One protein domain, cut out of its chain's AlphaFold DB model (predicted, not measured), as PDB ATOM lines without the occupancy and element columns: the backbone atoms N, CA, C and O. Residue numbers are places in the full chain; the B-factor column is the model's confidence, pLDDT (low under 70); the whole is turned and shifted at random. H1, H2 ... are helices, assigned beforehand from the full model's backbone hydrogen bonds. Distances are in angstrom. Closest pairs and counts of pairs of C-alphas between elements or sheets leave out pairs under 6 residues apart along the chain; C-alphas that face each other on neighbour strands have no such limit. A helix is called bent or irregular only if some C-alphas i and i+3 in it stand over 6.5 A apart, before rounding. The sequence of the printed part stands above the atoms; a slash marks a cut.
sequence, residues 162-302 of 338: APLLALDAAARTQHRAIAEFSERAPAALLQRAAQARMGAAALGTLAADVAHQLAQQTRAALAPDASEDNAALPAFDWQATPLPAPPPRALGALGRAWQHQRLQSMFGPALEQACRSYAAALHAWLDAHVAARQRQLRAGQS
ATOM      1  N   ALA A 162     375.393 357.884 285.146       64.50
ATOM      2  CA  ALA A 162     375.055 357.658 286.552       64.50
ATOM      3  C   ALA A 162     374.370 358.858 287.249       64.50
ATOM      4  O   ALA A 162     373.310 358.652 287.842       64.50
ATOM      5  N   PRO A 163     374.878 360.105 287.166       70.75
ATOM      6  CA  PRO A 163     374.219 361.272 287.765       70.75
ATOM      7  C   PRO A 163     372.851 361.596 287.148       70.75
ATOM      8  O   PRO A 163     371.949 362.016 287.870       70.75
ATOM      9  N   LEU A 164     372.662 361.365 285.844       70.94
ATOM     10  CA  LEU A 164     371.360 361.550 285.190       70.94
ATOM     11  C   LEU A 164     370.351 360.497 285.666       70.94
ATOM     12  O   LEU A 164     369.236 360.839 286.048       70.94
ATOM     13  N   LEU A 165     370.766 359.228 285.735       71.00
ATOM     14  CA  LEU A 165     369.929 358.142 286.251       71.00
ATOM     15  C   LEU A 165     369.562 358.340 287.730       71.00
ATOM     16  O   LEU A 165     368.430 358.046 288.122       71.00
ATOM     17  N   ALA A 166     370.491 358.849 288.545       76.62
ATOM     18  CA  ALA A 166     370.245 359.175 289.947       76.62
ATOM     19  C   ALA A 166     369.234 360.325 290.097       76.62
ATOM     20  O   ALA A 166     368.303 360.217 290.897       76.62
ATOM     21  N   LEU A 167     369.363 361.379 289.284       80.12
ATOM     22  CA  LEU A 167     368.411 362.491 289.246       80.12
ATOM     23  C   LEU A 167     367.009 362.016 288.830       80.12
ATOM     24  O   LEU A 167     366.029 362.350 289.492       80.12
ATOM     25  N   ASP A 168     366.906 361.169 287.803       77.12
ATOM     26  CA  ASP A 168     365.626 360.620 287.338       77.12
ATOM     27  C   ASP A 168     364.983 359.674 288.368       77.12
ATOM     28  O   ASP A 168     363.756 359.578 288.477       77.12
ATOM     29  N   ALA A 169     365.785 358.928 289.132       76.31
ATOM     30  CA  ALA A 169     365.294 358.099 290.233       76.31
ATOM     31  C   ALA A 169     364.789 358.951 291.414       76.31
ATOM     32  O   ALA A 169     363.716 358.672 291.965       76.31
ATOM     33  N   ALA A 170     365.514 360.016 291.766       79.44
ATOM     34  CA  ALA A 170     365.105 360.970 292.794       79.44
ATOM     35  C   ALA A 170     363.811 361.696 292.397       79.44
ATOM     36  O   ALA A 170     362.858 361.713 293.177       79.44
ATOM     37  N   ALA A 171     363.724 362.189 291.157       81.62
ATOM     38  CA  ALA A 171     362.534 362.842 290.617       81.62
ATOM     39  C   ALA A 171     361.303 361.930 290.700       81.62
ATOM     40  O   ALA A 171     360.280 362.315 291.263       81.62
ATOM     41  N   ARG A 172     361.412 360.676 290.238       78.12
ATOM     42  CA  ARG A 172     360.317 359.691 290.331       78.12
ATOM     43  C   ARG A 172     359.857 359.446 291.767       78.12
ATOM     44  O   ARG A 172     358.662 359.283 292.004       78.12
ATOM     45  N   THR A 173     360.787 359.426 292.718       79.75
ATOM     46  CA  THR A 173     360.462 359.281 294.142       79.75
ATOM     47  C   THR A 173     359.676 360.490 294.651       79.75
ATOM     48  O   THR A 173     358.658 360.313 295.317       79.75
ATOM     49  N   GLN A 174     360.080 361.705 294.275       86.50
ATOM     50  CA  GLN A 174     359.375 362.924 294.675       86.50
ATOM     51  C   GLN A 174     358.006 363.066 294.005       86.50
ATOM     52  O   GLN A 174     357.042 363.408 294.683       86.50
ATOM     53  N   HIS A 175     357.855 362.704 292.726       79.06
ATOM     54  CA  HIS A 175     356.535 362.674 292.085       79.06
ATOM     55  C   HIS A 175     355.552 361.773 292.844       79.06
ATOM     56  O   HIS A 175     354.398 362.148 293.037       79.06
ATOM     57  N   ARG A 176     356.002 360.609 293.328       80.69
ATOM     58  CA  ARG A 176     355.157 359.730 294.152       80.69
ATOM     59  C   ARG A 176     354.777 360.380 295.481       80.69
ATOM     60  O   ARG A 176     353.610 360.328 295.848       80.69
ATOM     61  N   ALA A 177     355.728 361.015 296.168       78.25
ATOM     62  CA  ALA A 177     355.467 361.693 297.439       78.25
ATOM     63  C   ALA A 177     354.460 362.851 297.290       78.25
ATOM     64  O   ALA A 177     353.574 363.018 298.126       78.25
ATOM     65  N   ILE A 178     354.558 363.620 296.201       82.12
ATOM     66  CA  ILE A 178     353.636 364.724 295.896       82.12
ATOM     67  C   ILE A 178     352.228 364.200 295.574       82.12
ATOM     68  O   ILE A 178     351.243 364.740 296.083       82.12
ATOM     69  N   ALA A 179     352.122 363.124 294.785       77.00
ATOM     70  CA  ALA A 179     350.838 362.486 294.494       77.00
ATOM     71  C   ALA A 179     350.176 361.967 295.783       77.00
ATOM     72  O   ALA A 179     349.025 362.300 296.073       77.00
ATOM     73  N   GLU A 180     350.940 361.253 296.614       79.75
ATOM     74  CA  GLU A 180     350.474 360.709 297.891       79.75
ATOM     75  C   GLU A 180     350.012 361.809 298.862       79.75
ATOM     76  O   GLU A 180     349.005 361.645 299.555       79.75
ATOM     77  N   PHE A 181     350.693 362.960 298.879       86.62
ATOM     78  CA  PHE A 181     350.246 364.135 299.628       86.62
ATOM     79  C   PHE A 181     348.862 364.603 299.166       86.62
ATOM     80  O   PHE A 181     347.979 364.789 300.002       86.62
ATOM     81  N   SER A 182     348.644 364.762 297.858       83.62
ATOM     82  CA  SER A 182     347.364 365.261 297.338       83.62
ATOM     83  C   SER A 182     346.177 364.344 297.662       83.62
ATOM     84  O   SER A 182     345.073 364.832 297.901       83.62
ATOM     85  N   GLU A 183     346.422 363.032 297.736       80.81
ATOM     86  CA  GLU A 183     345.413 362.012 298.030       80.81
ATOM     87  C   GLU A 183     345.143 361.859 299.533       80.81
ATOM     88  O   GLU A 183     343.993 361.729 299.955       80.81
ATOM     89  N   ARG A 184     346.196 361.846 300.365       84.62
ATOM     90  CA  ARG A 184     346.096 361.436 301.779       84.62
ATOM     91  C   ARG A 184     346.141 362.588 302.770       84.62
ATOM     92  O   ARG A 184     345.564 362.473 303.855       84.62
ATOM     93  N   ALA A 185     346.815 363.690 302.435       84.44
ATOM     94  CA  ALA A 185     346.987 364.802 303.364       84.44
ATOM     95  C   ALA A 185     345.659 365.423 303.828       84.44
ATOM     96  O   ALA A 185     345.547 365.661 305.031       84.44
ATOM     97  N   PRO A 186     344.629 365.627 302.978       86.06
ATOM     98  CA  PRO A 186     343.382 366.255 303.419       86.06
ATOM     99  C   PRO A 186     342.709 365.489 304.565       86.06
ATOM    100  O   PRO A 186     342.443 366.056 305.626       86.06
ATOM    101  N   ALA A 187     342.517 364.177 304.401       82.56
ATOM    102  CA  ALA A 187     341.906 363.330 305.423       82.56
ATOM    103  C   ALA A 187     342.771 363.252 306.694       82.56
ATOM    104  O   ALA A 187     342.261 363.393 307.808       82.56
ATOM    105  N   ALA A 188     344.091 363.096 306.546       85.19
ATOM    106  CA  ALA A 188     345.013 363.016 307.678       85.19
ATOM    107  C   ALA A 188     345.066 364.322 308.495       85.19
ATOM    108  O   ALA A 188     345.082 364.285 309.729       85.19
ATOM    109  N   LEU A 189     345.056 365.481 307.827       89.38
ATOM    110  CA  LEU A 189     345.037 366.801 308.460       89.38
ATOM    111  C   LEU A 189     343.738 367.024 309.240       89.38
ATOM    112  O   LEU A 189     343.780 367.463 310.390       89.38
ATOM    113  N   LEU A 190     342.591 366.662 308.659       86.25
ATOM    114  CA  LEU A 190     341.285 366.789 309.313       86.25
ATOM    115  C   LEU A 190     341.156 365.844 310.510       86.25
ATOM    116  O   LEU A 190     340.668 366.248 311.570       86.25
ATOM    117  N   GLN A 191     341.661 364.617 310.392       85.44
ATOM    118  CA  GLN A 191     341.722 363.662 311.494       85.44
ATOM    119  C   GLN A 191     342.617 364.161 312.633       85.44
ATOM    120  O   GLN A 191     342.204 364.131 313.796       85.44
ATOM    121  N   ARG A 192     343.812 364.673 312.320       85.75
ATOM    122  CA  ARG A 192     344.738 365.229 313.316       85.75
ATOM    123  C   ARG A 192     344.159 366.470 313.994       85.75
ATOM    124  O   ARG A 192     344.213 366.572 315.219       85.75
ATOM    125  N   ALA A 193     343.528 367.362 313.232       86.06
ATOM    126  CA  ALA A 193     342.847 368.535 313.769       86.06
ATOM    127  C   ALA A 193     341.661 368.164 314.669       86.06
ATOM    128  O   ALA A 193     341.483 368.772 315.725       86.06
ATOM    129  N   ALA A 194     340.889 367.134 314.315       83.50
ATOM    130  CA  ALA A 194     339.812 366.628 315.160       83.50
ATOM    131  C   ALA A 194     340.339 366.026 316.474       83.50
ATOM    132  O   ALA A 194     339.766 366.265 317.538       83.50
ATOM    133  N   GLN A 195     341.444 365.277 316.425       82.06
ATOM    134  CA  GLN A 195     342.066 364.673 317.610       82.06
ATOM    135  C   GLN A 195     342.654 365.720 318.560       82.06
ATOM    136  O   GLN A 195     342.423 365.648 319.766       82.06
ATOM    137  N   ALA A 196     343.372 366.705 318.017       81.56
ATOM    138  CA  ALA A 196     343.990 367.789 318.778       81.56
ATOM    139  C   ALA A 196     343.022 368.947 319.090       81.56
ATOM    140  O   ALA A 196     343.410 369.926 319.722       81.56
ATOM    141  N   ARG A 197     341.755 368.836 318.665       78.19
ATOM    142  CA  ARG A 197     340.702 369.850 318.823       78.19
ATOM    143  C   ARG A 197     341.112 371.232 318.304       78.19
ATOM    144  O   ARG A 197     340.811 372.257 318.912       78.19
ATOM    145  N   MET A 198     341.797 371.243 317.169       79.81
ATOM    146  CA  MET A 198     342.350 372.451 316.569       79.81
ATOM    147  C   MET A 198     341.235 373.339 316.007       79.81
ATOM    148  O   MET A 198     340.240 372.855 315.462       79.81
ATOM    149  N   GLY A 199     341.412 374.654 316.146       78.62
ATOM    150  CA  GLY A 199     340.591 375.645 315.452       78.62
ATOM    151  C   GLY A 199     341.000 375.796 313.984       78.62
ATOM    152  O   GLY A 199     342.053 375.312 313.572       78.62
ATOM    153  N   ALA A 200     340.186 376.518 313.212       81.25
ATOM    154  CA  ALA A 200     340.410 376.767 311.785       81.25
ATOM    155  C   ALA A 200     341.819 377.325 311.492       81.25
ATOM    156  O   ALA A 200     342.553 376.744 310.699       81.25
ATOM    157  N   ALA A 201     342.240 378.380 312.200       82.94
ATOM    158  CA  ALA A 201     343.564 378.979 312.011       82.94
ATOM    159  C   ALA A 201     344.707 377.970 312.233       82.94
ATOM    160  O   ALA A 201     345.621 377.886 311.423       82.94
ATOM    161  N   ALA A 202     344.609 377.147 313.281       83.25
ATOM    162  CA  ALA A 202     345.616 376.135 313.588       83.25
ATOM    163  C   ALA A 202     345.648 374.999 312.547       83.25
ATOM    164  O   ALA A 202     346.721 374.487 312.243       83.25
ATOM    165  N   LEU A 203     344.496 374.613 311.981       85.62
ATOM    166  CA  LEU A 203     344.431 373.677 310.852       85.62
ATOM    167  C   LEU A 203     345.092 374.273 309.597       85.62
ATOM    168  O   LEU A 203     345.812 373.559 308.905       85.62
ATOM    169  N   GLY A 204     344.889 375.568 309.336       85.56
ATOM    170  CA  GLY A 204     345.563 376.299 308.257       85.56
ATOM    171  C   GLY A 204     347.083 376.283 308.402       85.56
ATOM    172  O   GLY A 204     347.779 375.882 307.474       85.56
ATOM    173  N   THR A 205     347.596 376.629 309.587       87.62
ATOM    174  CA  THR A 205     349.036 376.574 309.883       87.62
ATOM    175  C   THR A 205     349.591 375.161 309.715       87.62
ATOM    176  O   THR A 205     350.592 374.979 309.035       87.62
ATOM    177  N   LEU A 206     348.902 374.145 310.242       86.75
ATOM    178  CA  LEU A 206     349.328 372.752 310.103       86.75
ATOM    179  C   LEU A 206     349.390 372.301 308.636       86.75
ATOM    180  O   LEU A 206     350.328 371.610 308.247       86.75
ATOM    181  N   ALA A 207     348.392 372.664 307.827       87.69
ATOM    182  CA  ALA A 207     348.373 372.336 306.405       87.69
ATOM    183  C   ALA A 207     349.541 373.006 305.662       87.69
ATOM    184  O   ALA A 207     350.227 372.346 304.879       87.69
ATOM    185  N   ALA A 208     349.810 374.281 305.967       87.88
ATOM    186  CA  ALA A 208     350.940 375.020 305.417       87.88
ATOM    187  C   ALA A 208     352.292 374.416 305.832       87.88
ATOM    188  O   ALA A 208     353.165 374.267 304.981       87.88
ATOM    189  N   ASP A 209     352.452 374.001 307.091       86.81
ATOM    190  CA  ASP A 209     353.682 373.374 307.590       86.81
ATOM    191  C   ASP A 209     353.966 372.040 306.888       86.81
ATOM    192  O   ASP A 209     355.093 371.784 306.461       86.81
ATOM    193  N   VAL A 210     352.943 371.190 306.721       87.75
ATOM    194  CA  VAL A 210     353.089 369.901 306.022       87.75
ATOM    195  C   VAL A 210     353.440 370.115 304.549       87.75
ATOM    196  O   VAL A 210     354.345 369.455 304.036       87.75
ATOM    197  N   ALA A 211     352.771 371.056 303.877       87.31
ATOM    198  CA  ALA A 211     353.079 371.418 302.497       87.31
ATOM    199  C   ALA A 211     354.510 371.973 302.363       87.31
ATOM    200  O   ALA A 211     355.266 371.549 301.488       87.31
ATOM    201  N   HIS A 212     354.921 372.853 303.280       88.19
ATOM    202  CA  HIS A 212     356.271 373.407 303.316       88.19
ATOM    203  C   HIS A 212     357.328 372.314 303.512       88.19
ATOM    204  O   HIS A 212     358.335 372.292 302.805       88.19
ATOM    205  N   GLN A 213     357.093 371.373 304.430       87.62
ATOM    206  CA  GLN A 213     358.013 370.267 304.675       87.62
ATOM    207  C   GLN A 213     358.173 369.378 303.434       87.62
ATOM    208  O   GLN A 213     359.299 369.009 303.101       87.62
ATOM    209  N   LEU A 214     357.082 369.076 302.721       89.12
ATOM    210  CA  LEU A 214     357.130 368.320 301.466       89.12
ATOM    211  C   LEU A 214     357.969 369.043 300.404       89.12
ATOM    212  O   LEU A 214     358.821 368.427 299.762       89.12
ATOM    213  N   ALA A 215     357.770 370.351 300.238       86.88
ATOM    214  CA  ALA A 215     358.534 371.148 299.284       86.88
ATOM    215  C   ALA A 215     360.033 371.195 299.620       86.88
ATOM    216  O   ALA A 215     360.871 371.040 298.730       86.88
ATOM    217  N   GLN A 216     360.386 371.330 300.901       86.06
ATOM    218  CA  GLN A 216     361.784 371.274 301.344       86.06
ATOM    219  C   GLN A 216     362.404 369.890 301.128       86.06
ATOM    220  O   GLN A 216     363.535 369.795 300.658       86.06
ATOM    221  N   GLN A 217     361.668 368.812 301.415       86.38
ATOM    222  CA  GLN A 217     362.120 367.440 301.152       86.38
ATOM    223  C   GLN A 217     362.341 367.193 299.658       86.38
ATOM    224  O   GLN A 217     363.357 366.613 299.275       86.38
ATOM    225  N   THR A 218     361.428 367.691 298.819       85.44
ATOM    226  CA  THR A 218     361.531 367.614 297.356       85.44
ATOM    227  C   THR A 218     362.794 368.313 296.875       85.44
ATOM    228  O   THR A 218     363.570 367.736 296.116       85.44
ATOM    229  N   ARG A 219     363.049 369.528 297.370       84.62
ATOM    230  CA  ARG A 219     364.251 370.296 297.040       84.62
ATOM    231  C   ARG A 219     365.530 369.594 297.500       84.62
ATOM    232  O   ARG A 219     366.455 369.442 296.709       84.62
ATOM    233  N   ALA A 220     365.573 369.130 298.748       83.31
ATOM    234  CA  ALA A 220     366.745 368.467 299.318       83.31
ATOM    235  C   ALA A 220     367.107 367.168 298.580       83.31
ATOM    236  O   ALA A 220     368.282 366.865 298.393       83.31
ATOM    237  N   ALA A 221     366.108 366.413 298.113       80.50
ATOM    238  CA  ALA A 221     366.332 365.169 297.380       80.50
ATOM    239  C   ALA A 221     366.954 365.371 295.988       80.50
ATOM    240  O   ALA A 221     367.557 364.442 295.453       80.50
ATOM    241  N   LEU A 222     366.806 366.559 295.394       76.38
ATOM    242  CA  LEU A 222     367.340 366.886 294.067       76.38
ATOM    243  C   LEU A 222     368.753 367.487 294.127       76.38
ATOM    244  O   LEU A 222     369.451 367.497 293.112       76.38
ATOM    245  N   ALA A 223     369.183 367.970 295.296       67.19
ATOM    246  CA  ALA A 223     370.477 368.618 295.493       67.19
ATOM    247  C   ALA A 223     371.004 368.402 296.929       67.19
ATOM    248  O   ALA A 223     370.714 369.212 297.811       67.19
ATOM    249  N   PRO A 224     371.795 367.340 297.188       58.47
ATOM    250  CA  PRO A 224     372.473 367.175 298.476       58.47
ATOM    251  C   PRO A 224     373.609 368.195 298.674       58.47
ATOM    252  O   PRO A 224     373.912 368.556 299.809       58.47
ATOM    253  N   ASP A 225     374.189 368.701 297.578       52.53
ATOM    254  CA  ASP A 225     375.230 369.728 297.590       52.53
ATOM    255  C   ASP A 225     374.601 371.106 297.353       52.53
ATOM    256  O   ASP A 225     374.087 371.404 296.273       52.53
ATOM    257  N   ALA A 226     374.620 371.930 298.401       47.25
ATOM    258  CA  ALA A 226     373.914 373.200 298.575       47.25
ATOM    259  C   ALA A 226     374.380 374.358 297.659       47.25
ATOM    260  O   ALA A 226     374.692 375.448 298.135       47.25
ATOM    261  N   SER A 227     374.424 374.147 296.345       47.38
ATOM    262  CA  SER A 227     374.620 375.221 295.371       47.38
ATOM    263  C   SER A 227     373.268 375.835 295.004       47.38
ATOM    264  O   SER A 227     372.360 375.146 294.539       47.38
ATOM    265  N   GLU A 228     373.147 377.125 295.300       51.28
ATOM    266  CA  GLU A 228     371.981 378.008 295.248       51.28
ATOM    267  C   GLU A 228     371.196 377.971 293.931       51.28
ATOM    268  O   GLU A 228     371.274 378.871 293.096       51.28
ATOM    269  N   ASP A 229     370.350 376.962 293.761       53.34
ATOM    270  CA  ASP A 229     369.333 377.011 292.726       53.34
ATOM    271  C   ASP A 229     368.148 377.832 293.269       53.34
ATOM    272  O   ASP A 229     367.375 377.391 294.128       53.34
ATOM    273  N   ASN A 230     368.090 379.095 292.841       55.75
ATOM    274  CA  ASN A 230     367.273 380.177 293.410       55.75
ATOM    275  C   ASN A 230     365.790 380.121 292.978       55.75
ATOM    276  O   ASN A 230     365.055 381.104 293.087       55.75
ATOM    277  N   ALA A 231     365.343 378.981 292.442       65.69
ATOM    278  CA  ALA A 231     363.967 378.788 292.012       65.69
ATOM    279  C   ALA A 231     363.040 378.779 293.234       65.69
ATOM    280  O   ALA A 231     363.078 377.860 294.055       65.69
ATOM    281  N   ALA A 232     362.201 379.809 293.349       78.38
ATOM    282  CA  ALA A 232     361.237 379.927 294.432       78.38
ATOM    283  C   ALA A 232     360.289 378.716 294.445       78.38
ATOM    284  O   ALA A 232     359.714 378.357 293.415       78.38
ATOM    285  N   LEU A 233     360.139 378.088 295.613       84.50
ATOM    286  CA  LEU A 233     359.169 377.015 295.816       84.50
ATOM    287  C   LEU A 233     357.744 377.585 295.752       84.50
ATOM    288  O   LEU A 233     357.521 378.711 296.212       84.50
ATOM    289  N   PRO A 234     356.769 376.822 295.231       86.69
ATOM    290  CA  PRO A 234     355.378 377.245 295.264       86.69
ATOM    291  C   PRO A 234     354.903 377.394 296.715       86.69
ATOM    292  O   PRO A 234     355.236 376.586 297.588       86.69
ATOM    293  N   ALA A 235     354.112 378.436 296.968       86.75
ATOM    294  CA  ALA A 235     353.491 378.674 298.263       86.75
ATOM    295  C   ALA A 235     352.177 377.891 298.384       86.75
ATOM    296  O   ALA A 235     351.416 377.776 297.423       86.75
ATOM    297  N   PHE A 236     351.906 377.364 299.577       89.50
ATOM    298  CA  PHE A 236     350.613 376.769 299.897       89.50
ATOM    299  C   PHE A 236     349.662 377.871 300.366       89.50
ATOM    300  O   PHE A 236     349.795 378.367 301.484       89.50
ATOM    301  N   ASP A 237     348.731 378.268 299.501       81.62
ATOM    302  CA  ASP A 237     347.779 379.341 299.788       81.62
ATOM    303  C   ASP A 237     346.392 378.763 300.090       81.62
ATOM    304  O   ASP A 237     345.546 378.579 299.214       81.62
ATOM    305  N   TRP A 238     346.186 378.403 301.355       87.38
ATOM    306  CA  TRP A 238     344.880 378.015 301.868       87.38
ATOM    307  C   TRP A 238     344.692 378.531 303.287       87.38
ATOM    308  O   TRP A 238     345.521 378.308 304.169       87.38
ATOM    309  N   GLN A 239     343.561 379.194 303.514       79.75
ATOM    310  CA  GLN A 239     343.180 379.718 304.817       79.75
ATOM    311  C   GLN A 239     341.818 379.159 305.208       79.75
ATOM    312  O   GLN A 239     340.846 379.243 304.459       79.75
ATOM    313  N   ALA A 240     341.743 378.589 306.406       76.12
ATOM    314  CA  ALA A 240     340.495 378.067 306.930       76.12
ATOM    315  C   ALA A 240     339.618 379.203 307.474       76.12
ATOM    316  O   ALA A 240     340.046 379.989 308.323       76.12
ATOM    317  N   THR A 241     338.359 379.244 307.048       77.88
ATOM    318  CA  THR A 241     337.360 380.183 307.567       77.88
ATOM    319  C   THR A 241     337.145 379.986 309.080       77.88
ATOM    320  O   THR A 241     336.996 378.841 309.521       77.88
ATOM    321  N   PRO A 242     337.098 381.057 309.901       73.25
ATOM    322  CA  PRO A 242     336.921 380.945 311.348       73.25
ATOM    323  C   PRO A 242     335.657 380.167 311.741       73.25
ATOM    324  O   PRO A 242     334.584 380.364 311.174       73.25
ATOM    325  N   LEU A 243     335.779 379.302 312.753       67.88
ATOM    326  CA  LEU A 243     334.687 378.473 313.271       67.88
ATOM    327  C   LEU A 243     334.167 378.997 314.617       67.88
ATOM    328  O   LEU A 243     334.976 379.331 315.486       67.88
ATOM    329  N   PRO A 244     332.847 378.931 314.870       65.75
ATOM    330  CA  PRO A 244     332.317 379.046 316.222       65.75
ATOM    331  C   PRO A 244     332.732 377.832 317.070       65.75
ATOM    332  O   PRO A 244     332.747 376.686 316.585       65.75
ATOM    333  N   ALA A 245     333.057 378.099 318.340       62.62
ATOM    334  CA  ALA A 245     333.536 377.113 319.306       62.62
ATOM    335  C   ALA A 245     332.606 375.883 319.390       62.62
ATOM    336  O   ALA A 245     331.386 376.012 319.238       62.62
ATOM    337  N   PRO A 246     333.153 374.669 319.592       63.09
ATOM    338  CA  PRO A 246     332.333 373.471 319.710       63.09
ATOM    339  C   PRO A 246     331.393 373.563 320.929       63.09
ATOM    340  O   PRO A 246     331.785 374.102 321.965       63.09
ATOM    341  N   PRO A 247     330.165 373.024 320.839       61.38
ATOM    342  CA  PRO A 247     329.240 373.014 321.965       61.38
ATOM    343  C   PRO A 247     329.796 372.159 323.123       61.38
ATOM    344  O   PRO A 247     330.376 371.095 322.884       61.38
ATOM    345  N   PRO A 248     329.567 372.555 324.391       58.09
ATOM    346  CA  PRO A 248     330.200 371.944 325.567       58.09
ATOM    347  C   PRO A 248     329.837 370.465 325.795       58.09
ATOM    348  O   PRO A 248     330.525 369.769 326.533       58.09
ATOM    349  N   ARG A 249     328.789 369.943 325.143       54.88
ATOM    350  CA  ARG A 249     328.348 368.538 325.265       54.88
ATOM    351  C   ARG A 249     329.182 367.536 324.444       54.88
ATOM    352  O   ARG A 249     328.972 366.336 324.573       54.88
ATOM    353  N   ALA A 250     330.147 367.988 323.638       55.25
ATOM    354  CA  ALA A 250     330.971 367.141 322.761       55.25
ATOM    355  C   ALA A 250     332.290 366.640 323.408       55.25
ATOM    356  O   ALA A 250     333.298 366.448 322.727       55.25
ATOM    357  N   LEU A 251     332.327 366.436 324.731       55.84
ATOM    358  CA  LEU A 251     333.575 366.179 325.473       55.84
ATOM    359  C   LEU A 251     334.017 364.699 325.546       55.84
ATOM    360  O   LEU A 251     335.106 364.434 326.051       55.84
ATOM    361  N   GLY A 252     333.241 363.750 325.000       63.97
ATOM    362  CA  GLY A 252     333.547 362.302 324.987       63.97
ATOM    363  C   GLY A 252     334.092 361.750 323.652       63.97
ATOM    364  O   GLY A 252     334.364 362.502 322.719       63.97
ATOM    365  N   ALA A 253     334.224 360.420 323.527       61.12
ATOM    366  CA  ALA A 253     334.706 359.745 322.306       61.12
ATOM    367  C   ALA A 253     333.836 360.032 321.062       61.12
ATOM    368  O   ALA A 253     334.366 360.282 319.980       61.12
ATOM    369  N   LEU A 254     332.513 360.120 321.246       64.25
ATOM    370  CA  LEU A 254     331.553 360.547 320.215       64.25
ATOM    371  C   LEU A 254     331.799 361.988 319.733       64.25
ATOM    372  O   LEU A 254     331.497 362.325 318.592       64.25
ATOM    373  N   GLY A 255     332.413 362.827 320.572       71.50
ATOM    374  CA  GLY A 255     332.778 364.198 320.227       71.50
ATOM    375  C   GLY A 255     333.888 364.289 319.182       71.50
ATOM    376  O   GLY A 255     333.874 365.214 318.377       71.50
ATOM    377  N   ARG A 256     334.811 363.315 319.133       73.56
ATOM    378  CA  ARG A 256     335.891 363.285 318.127       73.56
ATOM    379  C   ARG A 256     335.362 362.907 316.748       73.56
ATOM    380  O   ARG A 256     335.723 363.551 315.772       73.56
ATOM    381  N   ALA A 257     334.486 361.902 316.682       77.44
ATOM    382  CA  ALA A 257     333.827 361.500 315.440       77.44
ATOM    383  C   ALA A 257     332.932 362.626 314.903       77.44
ATOM    384  O   ALA A 257     333.019 362.977 313.729       77.44
ATOM    385  N   TRP A 258     332.158 363.268 315.785       82.44
ATOM    386  CA  TRP A 258     331.352 364.437 315.432       82.44
ATOM    387  C   TRP A 258     332.211 365.614 314.950       82.44
ATOM    388  O   TRP A 258     331.902 366.234 313.935       82.44
ATOM    389  N   GLN A 259     333.318 365.911 315.638       78.38
ATOM    390  CA  GLN A 259     334.230 366.984 315.246       78.38
ATOM    391  C   GLN A 259     334.924 366.689 313.914       78.38
ATOM    392  O   GLN A 259     335.025 367.586 313.083       78.38
ATOM    393  N   HIS A 260     335.349 365.446 313.684       83.81
ATOM    394  CA  HIS A 260     335.897 365.012 312.404       83.81
ATOM    395  C   HIS A 260     334.878 365.181 311.277       83.81
ATOM    396  O   HIS A 260     335.179 365.824 310.280       83.81
ATOM    397  N   GLN A 261     333.650 364.689 311.459       84.81
ATOM    398  CA  GLN A 261     332.589 364.809 310.458       84.81
ATOM    399  C   GLN A 261     332.236 366.276 310.169       84.81
ATOM    400  O   GLN A 261     332.050 366.641 309.012       84.81
ATOM    401  N   ARG A 262     332.217 367.133 311.197       84.62
ATOM    402  CA  ARG A 262     332.003 368.582 311.055       84.62
ATOM    403  C   ARG A 262     333.141 369.270 310.297       84.62
ATOM    404  O   ARG A 262     332.880 370.146 309.479       84.62
ATOM    405  N   LEU A 263     334.396 368.914 310.576       83.50
ATOM    406  CA  LEU A 263     335.550 369.453 309.851       83.50
ATOM    407  C   LEU A 263     335.570 368.955 308.398       83.50
ATOM    408  O   LEU A 263     335.785 369.758 307.496       83.50
ATOM    409  N   GLN A 264     335.260 367.676 308.168       86.19
ATOM    410  CA  GLN A 264     335.157 367.077 306.837       86.19
ATOM    411  C   GLN A 264     334.081 367.761 305.991       86.19
ATOM    412  O   GLN A 264     334.347 368.125 304.852       86.19
ATOM    413  N   SER A 265     332.883 367.988 306.538       85.81
ATOM    414  CA  SER A 265     331.799 368.625 305.784       85.81
ATOM    415  C   SER A 265     332.087 370.089 305.444       85.81
ATOM    416  O   SER A 265     331.627 370.578 304.420       85.81
ATOM    417  N   MET A 266     332.815 370.797 306.312       83.44
ATOM    418  CA  MET A 266     333.066 372.235 306.166       83.44
ATOM    419  C   MET A 266     334.319 372.553 305.348       83.44
ATOM    420  O   MET A 266     334.301 373.478 304.544       83.44
ATOM    421  N   PHE A 267     335.409 371.818 305.574       86.50
ATOM    422  CA  PHE A 267     336.713 372.106 304.972       86.50
ATOM    423  C   PHE A 267     337.205 371.021 304.027       86.50
ATOM    424  O   PHE A 267     338.094 371.322 303.244       86.50
ATOM    425  N   GLY A 268     336.650 369.805 304.065       85.38
ATOM    426  CA  GLY A 268     337.105 368.672 303.249       85.38
ATOM    427  C   GLY A 268     337.273 369.025 301.771       85.38
ATOM    428  O   GLY A 268     338.405 369.022 301.296       85.38
ATOM    429  N   PRO A 269     336.209 369.452 301.066       87.81
ATOM    430  CA  PRO A 269     336.303 369.772 299.641       87.81
ATOM    431  C   PRO A 269     337.284 370.911 299.327       87.81
ATOM    432  O   PRO A 269     338.030 370.844 298.354       87.81
ATOM    433  N   ALA A 270     337.310 371.958 300.160       88.50
ATOM    434  CA  ALA A 270     338.183 373.114 299.956       88.50
ATOM    435  C   ALA A 270     339.662 372.776 300.209       88.50
ATOM    436  O   ALA A 270     340.533 373.217 299.463       88.50
ATOM    437  N   LEU A 271     339.938 371.978 301.242       88.69
ATOM    438  CA  LEU A 271     341.277 371.515 301.587       88.69
ATOM    439  C   LEU A 271     341.790 370.502 300.559       88.69
ATOM    440  O   LEU A 271     342.934 370.600 300.136       88.69
ATOM    441  N   GLU A 272     340.947 369.573 300.106       87.69
ATOM    442  CA  GLU A 272     341.285 368.649 299.018       87.69
ATOM    443  C   GLU A 272     341.653 369.397 297.739       87.69
ATOM    444  O   GLU A 272     342.660 369.078 297.107       87.69
ATOM    445  N   GLN A 273     340.870 370.412 297.367       87.81
ATOM    446  CA  GLN A 273     341.163 371.225 296.193       87.81
ATOM    447  C   GLN A 273     342.474 372.007 296.354       87.81
ATOM    448  O   GLN A 273     343.253 372.071 295.405       87.81
ATOM    449  N   ALA A 274     342.745 372.556 297.542       88.88
ATOM    450  CA  ALA A 274     343.995 373.256 297.835       88.88
ATOM    451  C   ALA A 274     345.220 372.325 297.818       88.88
ATOM    452  O   ALA A 274     346.261 372.672 297.267       88.88
ATOM    453  N   CYS A 275     345.106 371.115 298.372       86.19
ATOM    454  CA  CYS A 275     346.168 370.112 298.306       86.19
ATOM    455  C   CYS A 275     346.432 369.668 296.860       86.19
ATOM    456  O   CYS A 275     347.593 369.536 296.474       86.19
ATOM    457  N   ARG A 276     345.384 369.488 296.043       86.56
ATOM    458  CA  ARG A 276     345.514 369.147 294.615       86.56
ATOM    459  C   ARG A 276     346.152 370.268 293.798       86.56
ATOM    460  O   ARG A 276     347.054 369.997 293.010       86.56
ATOM    461  N   SER A 277     345.721 371.518 293.983       87.25
ATOM    462  CA  SER A 277     346.303 372.660 293.265       87.25
ATOM    463  C   SER A 277     347.768 372.874 293.644       87.25
ATOM    464  O   SER A 277     348.604 373.098 292.768       87.25
ATOM    465  N   TYR A 278     348.097 372.726 294.928       89.56
ATOM    466  CA  TYR A 278     349.472 372.796 295.404       89.56
ATOM    467  C   TYR A 278     350.347 371.679 294.833       89.56
ATOM    468  O   TYR A 278     351.440 371.950 294.344       89.56
ATOM    469  N   ALA A 279     349.859 370.436 294.843       82.88
ATOM    470  CA  ALA A 279     350.574 369.302 294.268       82.88
ATOM    471  C   ALA A 279     350.854 369.501 292.771       82.88
ATOM    472  O   ALA A 279     351.970 369.253 292.322       82.88
ATOM    473  N   ALA A 280     349.889 370.027 292.010       80.94
ATOM    474  CA  ALA A 280     350.088 370.362 290.602       80.94
ATOM    475  C   ALA A 280     351.165 371.446 290.403       80.94
ATOM    476  O   ALA A 280     352.033 371.302 289.541       80.94
ATOM    477  N   ALA A 281     351.155 372.503 291.223       84.19
ATOM    478  CA  ALA A 281     352.179 373.547 291.179       84.19
ATOM    479  C   ALA A 281     353.574 373.008 291.544       84.19
ATOM    480  O   ALA A 281     354.565 373.370 290.911       84.19
ATOM    481  N   LEU A 282     353.654 372.113 292.533       85.19
ATOM    482  CA  LEU A 282     354.905 371.491 292.961       85.19
ATOM    483  C   LEU A 282     355.434 370.478 291.936       85.19
ATOM    484  O   LEU A 282     356.642 370.423 291.726       85.19
ATOM    485  N   HIS A 283     354.559 369.744 291.243       84.62
ATOM    486  CA  HIS A 283     354.937 368.921 290.091       84.62
ATOM    487  C   HIS A 283     355.521 369.760 288.958       84.62
ATOM    488  O   HIS A 283     356.613 369.458 288.489       84.62
ATOM    489  N   ALA A 284     354.852 370.849 288.573       78.94
ATOM    490  CA  ALA A 284     355.351 371.736 287.523       78.94
ATOM    491  C   ALA A 284     356.710 372.357 287.891       78.94
ATOM    492  O   ALA A 284     357.598 372.469 287.044       78.94
ATOM    493  N   TRP A 285     356.891 372.731 289.163       89.00
ATOM    494  CA  TRP A 285     358.180 373.194 289.675       89.00
ATOM    495  C   TRP A 285     359.250 372.096 289.588       89.00
ATOM    496  O   TRP A 285     360.338 372.354 289.077       89.00
ATOM    497  N   LEU A 286     358.936 370.874 290.032       85.12
ATOM    498  CA  LEU A 286     359.835 369.719 289.992       85.12
ATOM    499  C   LEU A 286     360.281 369.403 288.560       85.12
ATOM    500  O   LEU A 286     361.478 369.261 288.321       85.12
ATOM    501  N   ASP A 287     359.349 369.363 287.609       81.25
ATOM    502  CA  ASP A 287     359.634 369.101 286.195       81.25
ATOM    503  C   ASP A 287     360.570 370.161 285.606       81.25
ATOM    504  O   ASP A 287     361.580 369.839 284.974       81.25
ATOM    505  N   ALA A 288     360.277 371.441 285.858       78.69
ATOM    506  CA  ALA A 288     361.116 372.545 285.409       78.69
ATOM    507  C   ALA A 288     362.527 372.473 286.018       78.69
ATOM    508  O   ALA A 288     363.519 372.731 285.328       78.69
ATOM    509  N   HIS A 289     362.618 372.090 287.293       82.38
ATOM    510  CA  HIS A 289     363.871 371.980 288.027       82.38
ATOM    511  C   HIS A 289     364.727 370.807 287.540       82.38
ATOM    512  O   HIS A 289     365.906 370.978 287.233       82.38
ATOM    513  N   VAL A 290     364.125 369.628 287.369       82.25
ATOM    514  CA  VAL A 290     364.789 368.447 286.803       82.25
ATOM    515  C   VAL A 290     365.255 368.737 285.379       82.25
ATOM    516  O   VAL A 290     366.406 368.460 285.058       82.25
ATOM    517  N   ALA A 291     364.433 369.380 284.545       77.12
ATOM    518  CA  ALA A 291     364.826 369.763 283.192       77.12
ATOM    519  C   ALA A 291     365.979 370.784 283.173       77.12
ATOM    520  O   ALA A 291     366.870 370.713 282.324       77.12
ATOM    521  N   ALA A 292     366.000 371.752 284.095       76.81
ATOM    522  CA  ALA A 292     367.123 372.679 284.248       76.81
ATOM    523  C   ALA A 292     368.399 371.953 284.694       76.81
ATOM    524  O   ALA A 292     369.467 372.167 284.117       76.81
ATOM    525  N   ARG A 293     368.286 371.032 285.652       77.50
ATOM    526  CA  ARG A 293     369.421 370.282 286.188       77.50
ATOM    527  C   ARG A 293     369.970 369.259 285.200       77.50
ATOM    528  O   ARG A 293     371.181 369.151 285.061       77.50
ATOM    529  N   GLN A 294     369.112 368.572 284.452       77.75
ATOM    530  CA  GLN A 294     369.516 367.719 283.334       77.75
ATOM    531  C   GLN A 294     370.266 368.533 282.275       77.75
ATOM    532  O   GLN A 294     371.298 368.077 281.797       77.75
ATOM    533  N   ARG A 295     369.810 369.754 281.948       73.81
ATOM    534  CA  ARG A 295     370.545 370.658 281.045       73.81
ATOM    535  C   ARG A 295     371.918 371.037 281.603       73.81
ATOM    536  O   ARG A 295     372.890 370.973 280.864       73.81
ATOM    537  N   GLN A 296     372.022 371.371 282.890       73.50
ATOM    538  CA  GLN A 296     373.304 371.685 283.539       73.50
ATOM    539  C   GLN A 296     374.249 370.482 283.596       73.50
ATOM    540  O   GLN A 296     375.431 370.625 283.307       73.50
ATOM    541  N   LEU A 297     373.743 369.298 283.950       70.56
ATOM    542  CA  LEU A 297     374.530 368.068 283.984       70.56
ATOM    543  C   LEU A 297     375.004 367.698 282.583       70.56
ATOM    544  O   LEU A 297     376.180 367.411 282.423       70.56
ATOM    545  N   ARG A 298     374.144 367.799 281.564       66.12
ATOM    546  CA  ARG A 298     374.537 367.608 280.159       66.12
ATOM    547  C   ARG A 298     375.563 368.651 279.703       66.12
ATOM    548  O   ARG A 298     376.504 368.293 279.010       66.12
ATOM    549  N   ALA A 299     375.437 369.909 280.131       63.62
ATOM    550  CA  ALA A 299     376.397 370.972 279.819       63.62
ATOM    551  C   ALA A 299     377.748 370.805 280.550       63.62
ATOM    552  O   ALA A 299     378.798 371.073 279.976       63.62
ATOM    553  N   GLY A 300     377.758 370.326 281.797       55.72
ATOM    554  CA  GLY A 300     378.985 369.993 282.536       55.72
ATOM    555  C   GLY A 300     379.653 368.722 282.003       55.72
ATOM    556  O   GLY A 300     380.865 368.670 281.816       55.72
ATOM    557  N   GLN A 301     378.836 367.740 281.625       51.69
ATOM    558  CA  GLN A 301     379.193 366.605 280.778       51.69
ATOM    559  C   GLN A 301     379.287 367.009 279.302       51.69
ATOM    560  O   GLN A 301     378.996 366.168 278.473       51.69
ATOM    561  N   SER A 302     379.612 368.266 278.961       45.94
ATOM    562  CA  SER A 302     380.068 368.734 277.632       45.94
ATOM    563  C   SER A 302     381.555 369.153 277.652       45.94
ATOM    564  O   SER A 302     382.104 369.545 276.628       45.94
TER     565      SER A 302
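What this domain is: This is residues 162 to 302 of the 338 residues of an uncharacterized protein of mine drainage metagenome (UniProt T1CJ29). A long, slender bundle of three helical pieces, H1a, H2 and H3b, lies side by side; at one end the arms H1b and H3a bend away from H1a and H3b and pack on each other. The link from H2 to H3, residues 223 to 252, runs back along the length of the bundle without a named element. The printed part has 141 residues, with three named helices in the order H1, H2, H3 and no named strand, and its class is all helix. It is loose, with a radius of gyration of the C-alphas of 18.9 A, and its C-alphas span 70 by 23 by 22 A.

How they stand to each other: H1, residues 162 to 195, was assigned as one helix by its hydrogen bonds but is bent: C-alphas 183 and 186 are 7.2 A apart, and its arms H1a, residues 162 to 183, and H1b, residues 186 to 195, stand at a steep tilt of 57 degrees. H2, residues 200 to 222, follows after a tight link and touches H1a with residues 214 to 222 alone, at a shallow tilt of 15 degrees, opposite ways; the closest C-alphas are those of Gln 174 and Thr 218, 5.8 A apart. H2 touches H1b with residues 203 to 207 alone, closest at the C-alphas of Ala 193 and Leu 203, 6.1 A. H3, residues 253 to 300, was likewise assigned as one helix but is bent: C-alphas 266 and 269 are 7.7 A apart, and its arms H3a, residues 253 to 266, and H3b, residues 269 to 300, stand at a steep tilt of 69 degrees, only just short of about perpendicular. H3a touches H1b, with the C-alphas of Ala 194 and His 260 closest at 5.1 A. H3b touches H1a at a shallow tilt of 6 degrees, opposite ways, with the C-alphas of Ser 182 and Cys 275 closest at 5.1 A. H2 and H3b only just touch, with 3 pairs of C-alphas within 8 A, the closest those of Ala 215 and Leu 282 at 7.3 A. H3a is apart from H1a and from H2. Every O i to N i+4 pair is within hydrogen-bond range in H1a, H1b and H3b; in H2 it is 18 of 19 and in H3a 9 of 10.

Where its parts are: H1a begins at C-alpha 162, (375.055, 357.658, 286.552), and is 32.1 A long; H1b is 14.3 A. H2 is 33.7 A long and begins at C-alpha 200, (340.410, 376.767, 311.785). H3a is 20.5 A long, and H3b, 46.0 A, ends at C-alpha 300, (378.985, 369.993, 282.536).

The domain as a whole: The outline is a rod, and the two C-alphas farthest apart are those of Arg 249 and Ser 302, at 70.3 A. The printed part has no cut, and the link from H2 to H3, 30 residues, is long. The mean pLDDT of the printed part is 78.0; it is under 70 at residue 162 and residues 223 to 231, 243 to 254 and 298 to 302.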